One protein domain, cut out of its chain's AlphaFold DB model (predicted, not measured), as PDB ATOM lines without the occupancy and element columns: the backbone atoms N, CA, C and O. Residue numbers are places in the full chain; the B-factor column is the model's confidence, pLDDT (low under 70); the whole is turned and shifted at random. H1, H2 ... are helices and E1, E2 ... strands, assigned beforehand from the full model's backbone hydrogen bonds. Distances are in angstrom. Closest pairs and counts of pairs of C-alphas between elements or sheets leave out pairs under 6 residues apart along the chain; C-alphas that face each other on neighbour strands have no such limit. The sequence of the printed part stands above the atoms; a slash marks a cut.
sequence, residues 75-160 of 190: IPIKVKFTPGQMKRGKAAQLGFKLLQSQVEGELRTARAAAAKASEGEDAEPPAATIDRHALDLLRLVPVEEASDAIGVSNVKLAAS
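AT A GLANCE: This is residues 75 to 160 of the 190 residues of the protein "NFACT-C domain-containing protein" of Perkinsus olseni (UniProt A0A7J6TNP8). One long helix, H1, makes the length of a rod; the two short helices H2 and H3 pack on its first half, and a small two-stranded ribbon, E1 and E2, sits by its first end. From the far end of H1, residues 118 to 133, with no named element, fold back to H2. The printed part has 86 residues, with E1, H1, H2, H3 and E2 along the chain; the sheet, in order E1 - E2, is antiparallel, and the class is mixed, helices and strands. The whole is loose, with a radius of gyration of the C-alphas of 16.4 A and spans of 54 by 24 by 16 A.

HOW THE PARTS SIT: E1, residues 80 to 87, bends by 97 degrees at residue 84. It is the antiparallel neighbour of E2, residues 154 to 158, at 135 degrees between directions; N 82 and O 156 are 2.9 A apart, and N 156 and O 82 2.7 A, both within hydrogen-bond range. H1, residues 88 to 117, and E1 are near each other, with 7 pairs of C-alphas within 10 A. The closest C-alphas of H1 and E2, those of Arg 88 and Asn 154, are 5.7 A apart. With residues 96 to 104 alone, H1 touches H2, residues 134 to 140; the closest C-alphas, of Gln 100 and Leu 135, are 6.5 A apart. These two form a helical hairpin, at a shallow tilt of 30 degrees, opposite ways. With residues 88 to 93 alone, H1 touches H3, residues 143 to 149, about perpendicular at 78 degrees; the closest C-alphas, of Gly 89 and Ser 147, are 4.9 A apart. H2 and H3 are apart. In H1, H2 and H3 every O i to N i+4 pair is within hydrogen-bond range.

IN THESE COORDINATES: E1 begins at C-alpha 80, (-17.192, 36.296, 41.377), and measures 14.9 A. H1 measures 42.6 A and ends at C-alpha 117, (13.555, 23.614, 36.223). H2 measures 10.2 A and H3 9.8 A. E2 measures 13.2 A and ends at C-alpha 158, (-19.624, 31.940, 39.933).

THE WHOLE: The two C-alphas farthest apart, of Glu 121 and Ser 153, are 54.0 A apart. The printed part has no cut. The link from H1 to H2, 16 residues, is long; the other links are tight. The mean pLDDT of the printed part is 81.6, and residues 118 to 130 are under 70.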
ATOM      1  N   ILE A  75      -5.505  40.361  39.350       77.88
ATOM      2  CA  ILE A  75      -5.560  39.420  40.473       77.88
ATOM      3  C   ILE A  75      -5.768  37.998  39.924       77.88
ATOM      4  O   ILE A  75      -6.838  37.723  39.359       77.88
ATOM      5  N   PRO A  76      -4.789  37.084  40.089       73.81
ATOM      6  CA  PRO A  76      -4.833  35.756  39.478       73.81
ATOM      7  C   PRO A  76      -5.913  34.871  40.105       73.81
ATOM      8  O   PRO A  76      -6.643  34.170  39.402       73.81
ATOM      9  N   ILE A  77      -6.065  34.940  41.428       81.75
ATOM     10  CA  ILE A  77      -7.039  34.145  42.173       81.75
ATOM     11  C   ILE A  77      -8.151  35.057  42.668       81.75
ATOM     12  O   ILE A  77      -7.961  35.882  43.557       81.75
ATOM     13  N   LYS A  78      -9.338  34.881  42.093       84.69
ATOM     14  CA  LYS A  78     -10.521  35.678  42.407       84.69
ATOM     15  C   LYS A  78     -11.791  34.858  42.298       84.69
ATOM     16  O   LYS A  78     -11.884  33.897  41.533       84.69
ATOM     17  N   VAL A  79     -12.811  35.295  43.029       87.38
ATOM     18  CA  VAL A  79     -14.144  34.694  43.005       87.38
ATOM     19  C   VAL A  79     -15.174  35.756  42.664       87.38
ATOM     20  O   VAL A  79     -15.164  36.854  43.214       87.38
ATOM     21  N   LYS A  80     -16.089  35.419  41.752       89.19
ATOM     22  CA  LYS A  80     -17.192  36.296  41.377       89.19
ATOM     23  C   LYS A  80     -18.431  35.960  42.198       89.19
ATOM     24  O   LYS A  80     -18.944  34.839  42.144       89.19
ATOM     25  N   PHE A  81     -18.942  36.961  42.897       89.44
ATOM     26  CA  PHE A  81     -20.266  36.929  43.502       89.44
ATOM     27  C   PHE A  81     -21.248  37.623  42.560       89.44
ATOM     28  O   PHE A  81     -20.982  38.710  42.056       89.44
ATOM     29  N   THR A  82     -22.380  36.980  42.297       90.38
ATOM     30  CA  THR A  82     -23.510  37.586  41.584       90.38
ATOM     31  C   THR A  82     -24.736  37.547  42.482       90.38
ATOM     32  O   THR A  82     -24.827  36.622  43.289       90.38
ATOM     33  N   PRO A  83     -25.710  38.456  42.344       92.12
ATOM     34  CA  PRO A  83     -27.004  38.298  43.003       92.12
ATOM     35  C   PRO A  83     -27.593  36.899  42.753       92.12
ATOM     36  O   PRO A  83     -27.424  36.314  41.677       92.12
ATOM     37  N   GLY A  84     -28.205  36.303  43.775       91.81
ATOM     38  CA  GLY A  84     -28.665  34.916  43.724       91.81
ATOM     39  C   GLY A  84     -29.490  34.522  44.939       91.81
ATOM     40  O   GLY A  84     -30.075  35.372  45.589       91.81
ATOM     41  N   GLN A  85     -29.557  33.223  45.249       91.38
ATOM     42  CA  GLN A  85     -30.406  32.705  46.336       91.38
ATOM     43  C   GLN A  85     -29.633  32.298  47.602       91.38
ATOM     44  O   GLN A  85     -30.236  32.089  48.654       91.38
ATOM     45  N   MET A  86     -28.305  32.159  47.547       91.56
ATOM     46  CA  MET A  86     -27.513  31.664  48.675       91.56
ATOM     47  C   MET A  86     -27.246  32.785  49.683       91.56
ATOM     48  O   MET A  86     -26.737  33.835  49.313       91.56
ATOM     49  N   LYS A  87     -27.532  32.544  50.967       93.44
ATOM     50  CA  LYS A  87     -27.229  33.496  52.050       93.44
ATOM     51  C   LYS A  87     -25.738  33.857  52.072       93.44
ATOM     52  O   LYS A  87     -24.906  32.945  51.998       93.44
ATOM     53  N   ARG A  88     -25.421  35.143  52.258       91.56
ATOM     54  CA  ARG A  88     -24.048  35.685  52.283       91.56
ATOM     55  C   ARG A  88     -23.054  34.891  53.141       91.56
ATOM     56  O   ARG A  88     -22.027  34.481  52.618       91.56
ATOM     57  N   GLY A  89     -23.403  34.501  54.370       90.06
ATOM     58  CA  GLY A  89     -22.482  33.735  55.229       90.06
ATOM     59  C   GLY A  89     -22.115  32.356  54.667       90.06
ATOM     60  O   GLY A  89     -20.960  31.936  54.690       90.06
ATOM     61  N   LYS A  90     -23.080  31.656  54.053       90.12
ATOM     62  CA  LYS A  90     -22.809  30.382  53.367       90.12
ATOM     63  C   LYS A  90     -21.988  30.599  52.094       90.12
ATOM     64  O   LYS A  90     -21.180  29.744  51.734       90.12
ATOM     65  N   ALA A  91     -22.220  31.714  51.410       91.38
ATOM     66  CA  ALA A  91     -21.461  32.093  50.231       91.38
ATOM     67  C   ALA A  91     -20.004  32.414  50.565       91.38
ATOM     68  O   ALA A  91     -19.132  31.919  49.860       91.38
ATOM     69  N   ALA A  92     -19.746  33.144  51.653       90.69
ATOM     70  CA  ALA A  92     -18.408  33.455  52.149       90.69
ATOM     71  C   ALA A  92     -17.622  32.177  52.464       90.69
ATOM     72  O   ALA A  92     -16.551  31.956  51.906       90.69
ATOM     73  N   GLN A  93     -18.205  31.260  53.245       90.62
ATOM     74  CA  GLN A  93     -17.574  29.968  53.551       90.62
ATOM     75  C   GLN A  93     -17.248  29.149  52.296       90.62
ATOM     76  O   GLN A  93     -16.213  28.486  52.223       90.62
ATOM     77  N   LEU A  94     -18.146  29.151  51.305       90.44
ATOM     78  CA  LEU A  94     -17.909  28.452  50.044       90.44
ATOM     79  C   LEU A  94     -16.834  29.153  49.203       90.44
ATOM     80  O   LEU A  94     -16.021  28.471  48.586       90.44
ATOM     81  N   GLY A  95     -16.834  30.487  49.200       90.19
ATOM     82  CA  GLY A  95     -15.844  31.336  48.546       90.19
ATOM     83  C   GLY A  95     -14.440  31.086  49.076       90.19
ATOM     84  O   GLY A  95     -13.554  30.798  48.283       90.19
ATOM     85  N   PHE A  96     -14.255  31.065  50.397       88.81
ATOM     86  CA  PHE A  96     -12.963  30.750  51.011       88.81
ATOM     87  C   PHE A  96     -12.441  29.381  50.633       88.81
ATOM     88  O   PHE A  96     -11.305  29.253  50.196       88.81
ATOM     89  N   LYS A  97     -13.273  28.347  50.768       89.31
ATOM     90  CA  LYS A  97     -12.861  26.980  50.429       89.31
ATOM     91  C   LYS A  97     -12.451  26.863  48.966       89.31
ATOM     92  O   LYS A  97     -11.569  26.077  48.628       89.31
ATOM     93  N   LEU A  98     -13.110  27.623  48.098       90.44
ATOM     94  CA  LEU A  98     -12.755  27.680  46.696       90.44
ATOM     95  C   LEU A  98     -11.428  28.415  46.481       90.44
ATOM     96  O   LEU A  98     -10.560  27.859  45.817       90.44
ATOM     97  N   LEU A  99     -11.264  29.607  47.060       88.25
ATOM     98  CA  LEU A  99     -10.024  30.381  46.994       88.25
ATOM     99  C   LEU A  99      -8.838  29.559  47.522       88.25
ATOM    100  O   LEU A  99      -7.844  29.421  46.824       88.25
ATOM    101  N   GLN A 100      -8.975  28.910  48.682       88.94
ATOM    102  CA  GLN A 100      -7.962  28.008  49.247       88.94
ATOM    103  C   GLN A 100      -7.610  26.883  48.272       88.94
ATOM    104  O   GLN A 100      -6.440  26.629  48.012       88.94
ATOM    105  N   SER A 101      -8.618  26.240  47.670       88.44
ATOM    106  CA  SER A 101      -8.390  25.178  46.686       88.44
ATOM    107  C   SER A 101      -7.702  25.673  45.412       88.44
ATOM    108  O   SER A 101      -6.987  24.889  44.789       88.44
ATOM    109  N   GLN A 102      -7.946  26.916  44.994       87.56
ATOM    110  CA  GLN A 102      -7.271  27.532  43.853       87.56
ATOM    111  C   GLN A 102      -5.814  27.846  44.205       87.56
ATOM    112  O   GLN A 102      -4.926  27.413  43.481       87.56
ATOM    113  N   VAL A 103      -5.567  28.484  45.355       88.00
ATOM    114  CA  VAL A 103      -4.212  28.799  45.846       88.00
ATOM    115  C   VAL A 103      -3.384  27.524  46.005       88.00
ATOM    116  O   VAL A 103      -2.260  27.453  45.521       88.00
ATOM    117  N   GLU A 104      -3.939  26.479  46.622       88.50
ATOM    118  CA  GLU A 104      -3.256  25.188  46.743       88.50
ATOM    119  C   GLU A 104      -2.941  24.554  45.384       88.50
ATOM    120  O   GLU A 104      -1.903  23.910  45.236       88.50
ATOM    121  N   GLY A 105      -3.847  24.683  44.413       87.38
ATOM    122  CA  GLY A 105      -3.651  24.169  43.060       87.38
ATOM    123  C   GLY A 105      -2.485  24.860  42.361       87.38
ATOM    124  O   GLY A 105      -1.594  24.182  41.855       87.38
ATOM    125  N   GLU A 106      -2.461  26.189  42.411       85.44
ATOM    126  CA  GLU A 106      -1.411  27.016  41.813       85.44
ATOM    127  C   GLU A 106      -0.055  26.840  42.511       85.44
ATOM    128  O   GLU A 106       0.988  26.731  41.872       85.44
ATOM    129  N   LEU A 107      -0.036  26.700  43.840       84.38
ATOM    130  CA  LEU A 107       1.210  26.430  44.556       84.38
ATOM    131  C   LEU A 107       1.778  25.045  44.195       84.38
ATOM    132  O   LEU A 107       2.996  24.864  44.129       84.38
ATOM    133  N   ARG A 108       0.914  24.050  43.943       86.31
ATOM    134  CA  ARG A 108       1.343  22.719  43.478       86.31
ATOM    135  C   ARG A 108       1.911  22.767  42.064       86.31
ATOM    136  O   ARG A 108       2.935  22.129  41.827       86.31
ATOM    137  N   THR A 109       1.277  23.490  41.140       86.06
ATOM    138  CA  THR A 109       1.791  23.647  39.768       86.06
ATOM    139  C   THR A 109       3.119  24.397  39.771       86.06
ATOM    140  O   THR A 109       4.059  23.935  39.126       86.06
ATOM    141  N   ALA A 110       3.251  25.459  40.573       82.69
ATOM    142  CA  ALA A 110       4.498  26.200  40.742       82.69
ATOM    143  C   ALA A 110       5.634  25.319  41.295       82.69
ATOM    144  O   ALA A 110       6.734  25.307  40.747       82.69
ATOM    145  N   ARG A 111       5.370  24.508  42.331       83.00
ATOM    146  CA  ARG A 111       6.361  23.558  42.876       83.00
ATOM    147  C   ARG A 111       6.771  22.490  41.864       83.00
ATOM    148  O   ARG A 111       7.949  22.160  41.772       83.00
ATOM    149  N   ALA A 112       5.816  21.954  41.105       84.69
ATOM    150  CA  ALA A 112       6.102  20.973  40.063       84.69
ATOM    151  C   ALA A 112       6.911  21.576  38.902       84.69
ATOM    152  O   ALA A 112       7.753  20.888  38.333       84.69
ATOM    153  N   ALA A 113       6.676  22.846  38.557       81.81
ATOM    154  CA  ALA A 113       7.477  23.570  37.574       81.81
ATOM    155  C   ALA A 113       8.905  23.821  38.085       81.81
ATOM    156  O   ALA A 113       9.858  23.537  37.365       81.81
ATOM    157  N   ALA A 114       9.063  24.252  39.341       77.88
ATOM    158  CA  ALA A 114      10.372  24.467  39.959       77.88
ATOM    159  C   ALA A 114      11.214  23.179  40.029       77.88
ATOM    160  O   ALA A 114      12.399  23.207  39.716       77.88
ATOM    161  N   ALA A 115      10.597  22.040  40.364       81.25
ATOM    162  CA  ALA A 115      11.284  20.745  40.393       81.25
ATOM    163  C   ALA A 115      11.774  20.283  39.006       81.25
ATOM    164  O   ALA A 115      12.786  19.598  38.912       81.25
ATOM    165  N   LYS A 116      11.074  20.666  37.930       77.12
ATOM    166  CA  LYS A 116      11.504  20.392  36.547       77.12
ATOM    167  C   LYS A 116      12.578  21.365  36.067       77.12
ATOM    168  O   LYS A 116      13.417  20.988  35.262       77.12
ATOM    169  N   ALA A 117      12.549  22.607  36.548       70.38
ATOM    170  CA  ALA A 117      13.555  23.614  36.223       70.38
ATOM    171  C   ALA A 117      14.916  23.291  36.859       70.38
ATOM    172  O   ALA A 117      15.937  23.515  36.230       70.38
ATOM    173  N   SER A 118      14.952  22.682  38.051       63.56
ATOM    174  CA  SER A 118      16.211  22.258  38.689       63.56
ATOM    175  C   SER A 118      16.948  21.112  37.979       63.56
ATOM    176  O   SER A 118      18.066  20.795  38.367       63.56
ATOM    177  N   GLU A 119      16.345  20.484  36.963       62.91
ATOM    178  CA  GLU A 119      17.003  19.474  36.114       62.91
ATOM    179  C   GLU A 119      17.650  20.081  34.850       62.91
ATOM    180  O   GLU A 119      18.321  19.364  34.111       62.91
ATOM    181  N   GLY A 120      17.490  21.389  34.604       59.00
ATOM    182  CA  GLY A 120      18.191  22.129  33.552       59.00
ATOM    183  C   GLY A 120      18.964  23.308  34.141       59.00
ATOM    184  O   GLY A 120      18.360  24.242  34.663       59.00
ATOM    185  N   GLU A 121      20.297  23.270  34.070       53.84
ATOM    186  CA  GLU A 121      21.147  24.435  34.349       53.84
ATOM    187  C   GLU A 121      20.680  25.625  33.476       53.84
ATOM    188  O   GLU A 121      20.427  25.461  32.285       53.84
ATOM    189  N   ASP A 122      20.517  26.801  34.095       53.59
ATOM    190  CA  ASP A 122      20.131  28.095  33.491       53.59
ATOM    191  C   ASP A 122      18.637  28.385  33.212       53.59
ATOM    192  O   ASP A 122      18.300  29.085  32.253       53.59
ATOM    193  N   ALA A 123      17.713  27.955  34.082       55.41
ATOM    194  CA  ALA A 123      16.335  28.473  34.081       55.41
ATOM    195  C   ALA A 123      16.053  29.386  35.291       55.41
ATOM    196  O   ALA A 123      15.955  28.923  36.428       55.41
ATOM    197  N   GLU A 124      15.876  30.688  35.037       49.53
ATOM    198  CA  GLU A 124      15.333  31.650  36.005       49.53
ATOM    199  C   GLU A 124      13.971  31.137  36.518       49.53
ATOM    200  O   GLU A 124      13.115  30.761  35.704       49.53
ATOM    201  N   PRO A 125      13.749  31.048  37.846       54.62
ATOM    202  CA  PRO A 125      12.497  30.526  38.368       54.62
ATOM    203  C   PRO A 125      11.356  31.422  37.875       54.62
ATOM    204  O   PRO A 125      11.434  32.641  38.035       54.62
ATOM    205  N   PRO A 126      10.285  30.855  37.289       52.50
ATOM    206  CA  PRO A 126       9.154  31.665  36.874       52.50
ATOM    207  C   PRO A 126       8.628  32.391  38.111       52.50
ATOM    208  O   PRO A 126       8.341  31.736  39.117       52.50
ATOM    209  N   ALA A 127       8.530  33.722  38.041       53.75
ATOM    210  CA  ALA A 127       7.938  34.537  39.093       53.75
ATOM    211  C   ALA A 127       6.585  33.919  39.455       53.75
ATOM    212  O   ALA A 127       5.644  33.937  38.655       53.75
ATOM    213  N   ALA A 128       6.515  33.269  40.618       55.06
ATOM    214  CA  ALA A 128       5.286  32.645  41.055       55.06
ATOM    215  C   ALA A 128       4.270  33.774  41.199       55.06
ATOM    216  O   ALA A 128       4.450  34.683  42.003       55.06
ATOM    217  N   THR A 129       3.208  33.731  40.398       62.03
ATOM    218  CA  THR A 129       2.143  34.742  40.426       62.03
ATOM    219  C   THR A 129       1.425  34.785  41.773       62.03
ATOM    220  O   THR A 129       0.672  35.719  42.039       62.03
ATOM    221  N   ILE A 130       1.628  33.761  42.608       69.62
ATOM    222  CA  ILE A 130       1.029  33.598  43.924       69.62
ATOM    223  C   ILE A 130       2.125  33.254  44.928       69.62
ATOM    224  O   ILE A 130       2.849  32.265  44.776       69.62
ATOM    225  N   ASP A 131       2.194  34.070  45.971       72.56
ATOM    226  CA  ASP A 131       3.118  33.923  47.085       72.56
ATOM    227  C   ASP A 131       2.800  32.675  47.936       72.56
ATOM    228  O   ASP A 131       1.643  32.273  48.105       72.56
ATOM    229  N   ARG A 132       3.837  32.070  48.524       71.69
ATOM    230  CA  ARG A 132       3.734  30.981  49.508       71.69
ATOM    231  C   ARG A 132       2.844  31.370  50.689       71.69
ATOM    232  O   ARG A 132       2.129  30.506  51.196       71.69
ATOM    233  N   HIS A 133       2.842  32.647  51.073       78.25
ATOM    234  CA  HIS A 133       2.058  33.172  52.192       78.25
ATOM    235  C   HIS A 133       0.564  33.359  51.886       78.25
ATOM    236  O   HIS A 133      -0.231  33.581  52.800       78.25
ATOM    237  N   ALA A 134       0.125  33.190  50.631       81.25
ATOM    238  CA  ALA A 134      -1.273  33.400  50.248       81.25
ATOM    239  C   ALA A 134      -2.264  32.520  51.036       81.25
ATOM    240  O   ALA A 134      -3.370  32.959  51.352       81.25
ATOM    241  N   LEU A 135      -1.888  31.284  51.392       84.44
ATOM    242  CA  LEU A 135      -2.750  30.419  52.208       84.44
ATOM    243  C   LEU A 135      -2.886  30.906  53.648       84.44
ATOM    244  O   LEU A 135      -3.958  30.743  54.232       84.44
ATOM    245  N   ASP A 136      -1.830  31.482  54.212       84.12
ATOM    246  CA  ASP A 136      -1.841  31.966  55.588       84.12
ATOM    247  C   ASP A 136      -2.663  33.249  55.687       84.12
ATOM    248  O   ASP A 136      -3.535  33.338  56.549       84.12
ATOM    249  N   LEU A 137      -2.542  34.148  54.706       84.62
ATOM    250  CA  LEU A 137      -3.431  35.306  54.574       84.62
ATOM    251  C   LEU A 137      -4.905  34.887  54.523       84.62
ATOM    252  O   LEU A 137      -5.725  35.416  55.267       84.62
ATOM    253  N   LEU A 138      -5.255  33.880  53.714       86.25
ATOM    254  CA  LEU A 138      -6.634  33.379  53.636       86.25
ATOM    255  C   LEU A 138      -7.152  32.783  54.952       86.25
ATOM    256  O   LEU A 138      -8.363  32.747  55.154       86.25
ATOM    257  N   ARG A 139      -6.272  32.246  55.802       86.56
ATOM    258  CA  ARG A 139      -6.643  31.670  57.105       86.56
ATOM    259  C   ARG A 139      -6.847  32.735  58.175       86.56
ATOM    260  O   ARG A 139      -7.605  32.485  59.107       86.56
ATOM    261  N   LEU A 140      -6.180  33.878  58.037       89.00
ATOM    262  CA  LEU A 140      -6.271  34.989  58.980       89.00
ATOM    263  C   LEU A 140      -7.549  35.812  58.818       89.00
ATOM    264  O   LEU A 140      -7.922  36.503  59.758       89.00
ATOM    265  N   VAL A 141      -8.233  35.734  57.672       88.75
ATOM    266  CA  VAL A 141      -9.483  36.476  57.465       88.75
ATOM    267  C   VAL A 141     -10.647  35.801  58.213       88.75
ATOM    268  O   VAL A 141     -10.991  34.653  57.899       88.75
ATOM    269  N   PRO A 142     -11.328  36.504  59.138       89.25
ATOM    270  CA  PRO A 142     -12.535  35.997  59.783       89.25
ATOM    271  C   PRO A 142     -13.682  35.795  58.785       89.25
ATOM    272  O   PRO A 142     -13.894  36.572  57.849       89.25
ATOM    273  N   VAL A 143     -14.478  34.743  58.988       85.94
ATOM    274  CA  VAL A 143     -15.591  34.408  58.080       85.94
ATOM    275  C   VAL A 143     -16.703  35.455  58.153       85.94
ATOM    276  O   VAL A 143     -17.409  35.686  57.169       85.94
ATOM    277  N   GLU A 144     -16.855  36.079  59.314       88.31
ATOM    278  CA  GLU A 144     -17.800  37.147  59.605       88.31
ATOM    279  C   GLU A 144     -17.484  38.377  58.748       88.31
ATOM    280  O   GLU A 144     -18.328  38.801  57.957       88.31
ATOM    281  N   GLU A 145     -16.236  38.850  58.792       87.44
ATOM    282  CA  GLU A 145     -15.758  39.982  57.987       87.44
ATOM    283  C   GLU A 145     -15.894  39.708  56.489       87.44
ATOM    284  O   GLU A 145     -16.362  40.545  55.719       87.44
ATOM    285  N   ALA A 146     -15.575  38.486  56.066       85.12
ATOM    286  CA  ALA A 146     -15.749  38.083  54.681       85.12
ATOM    287  C   ALA A 146     -17.216  38.051  54.238       85.12
ATOM    288  O   ALA A 146     -17.527  38.331  53.081       85.12
ATOM    289  N   SER A 147     -18.128  37.673  55.135       89.38
ATOM    290  CA  SER A 147     -19.564  37.691  54.873       89.38
ATOM    291  C   SER A 147     -20.098  39.116  54.776       89.38
ATOM    292  O   SER A 147     -21.008  39.351  53.980       89.38
ATOM    293  N   ASP A 148     -19.570  40.044  55.567       88.69
ATOM    294  CA  ASP A 148     -19.960  41.453  55.524       88.69
ATOM    295  C   ASP A 148     -19.369  42.182  54.311       88.69
ATOM    296  O   ASP A 148     -20.048  43.021  53.720       88.69
ATOM    297  N   ALA A 149     -18.191  41.769  53.829       86.50
ATOM    298  CA  ALA A 149     -17.633  42.234  52.556       86.50
ATOM    299  C   ALA A 149     -18.512  41.866  51.340       86.50
ATOM    300  O   ALA A 149     -18.454  42.519  50.294       86.50
ATOM    301  N   ILE A 150     -19.358  40.832  51.453       87.81
ATOM    302  CA  ILE A 150     -20.393  40.518  50.463       87.81
ATOM    303  C   ILE A 150     -21.572  41.474  50.706       87.81
ATOM    304  O   ILE A 150     -22.529  41.140  51.401       87.81
ATOM    305  N   GLY A 151     -21.514  42.665  50.102       82.50
ATOM    306  CA  GLY A 151     -22.486  43.760  50.282       82.50
ATOM    307  C   GLY A 151     -23.930  43.487  49.823       82.50
ATOM    308  O   GLY A 151     -24.747  44.397  49.776       82.50
ATOM    309  N   VAL A 152     -24.269  42.243  49.475       85.94
ATOM    310  CA  VAL A 152     -25.606  41.804  49.052       85.94
ATOM    311  C   VAL A 152     -26.043  40.580  49.860       85.94
ATOM    312  O   VAL A 152     -25.280  39.639  50.073       85.94
ATOM    313  N   SER A 153     -27.300  40.575  50.310       86.44
ATOM    314  CA  SER A 153     -27.851  39.571  51.237       86.44
ATOM    315  C   SER A 153     -27.845  38.144  50.677       86.44
ATOM    316  O   SER A 153     -27.483  37.184  51.376       86.44
ATOM    317  N   ASN A 154     -28.221  38.004  49.405       92.38
ATOM    318  CA  ASN A 154     -28.302  36.733  48.711       92.38
ATOM    319  C   ASN A 154     -27.495  36.763  47.413       92.38
ATOM    320  O   ASN A 154     -27.672  37.612  46.540       92.38
ATOM    321  N   VAL A 155     -26.624  35.772  47.272       93.19
ATOM    322  CA  VAL A 155     -25.660  35.686  46.181       93.19
ATOM    323  C   VAL A 155     -25.602  34.292  45.577       93.19
ATOM    324  O   VAL A 155     -26.130  33.312  46.097       93.19
ATOM    325  N   LYS A 156     -24.938  34.189  44.441       91.25
ATOM    326  CA  LYS A 156     -24.506  32.967  43.789       91.25
ATOM    327  C   LYS A 156     -23.012  33.109  43.532       91.25
ATOM    328  O   LYS A 156     -22.543  34.148  43.076       91.25
ATOM    329  N   LEU A 157     -22.276  32.049  43.844       89.19
ATOM    330  CA  LEU A 157     -20.850  31.974  43.563       89.19
ATOM    331  C   LEU A 157     -20.656  31.498  42.121       89.19
ATOM    332  O   LEU A 157     -21.148  30.424  41.763       89.19
ATOM    333  N   ALA A 158     -19.957  32.282  41.308       81.19
ATOM    334  CA  ALA A 158     -19.624  31.940  39.933       81.19
ATOM    335  C   ALA A 158     -18.113  31.725  39.818       81.19
ATOM    336  O   ALA A 158     -17.339  32.678  39.783       81.19
ATOM    337  N   ALA A 159     -17.701  30.459  39.780       77.38
ATOM    338  CA  ALA A 159     -16.321  30.063  39.537       77.38
ATOM    339  C   ALA A 159     -16.241  28.584  39.130       77.38
ATOM    340  O   ALA A 159     -17.151  27.789  39.403       77.38
ATOM    341  N   SER A 160     -15.140  28.207  38.482       72.94
ATOM    342  CA  SER A 160     -14.838  26.810  38.184       72.94
ATOM    343  C   SER A 160     -14.700  26.013  39.490       72.94
ATOM    344  O   SER A 160     -14.233  26.514  40.504       72.94
TER     345      SER A 160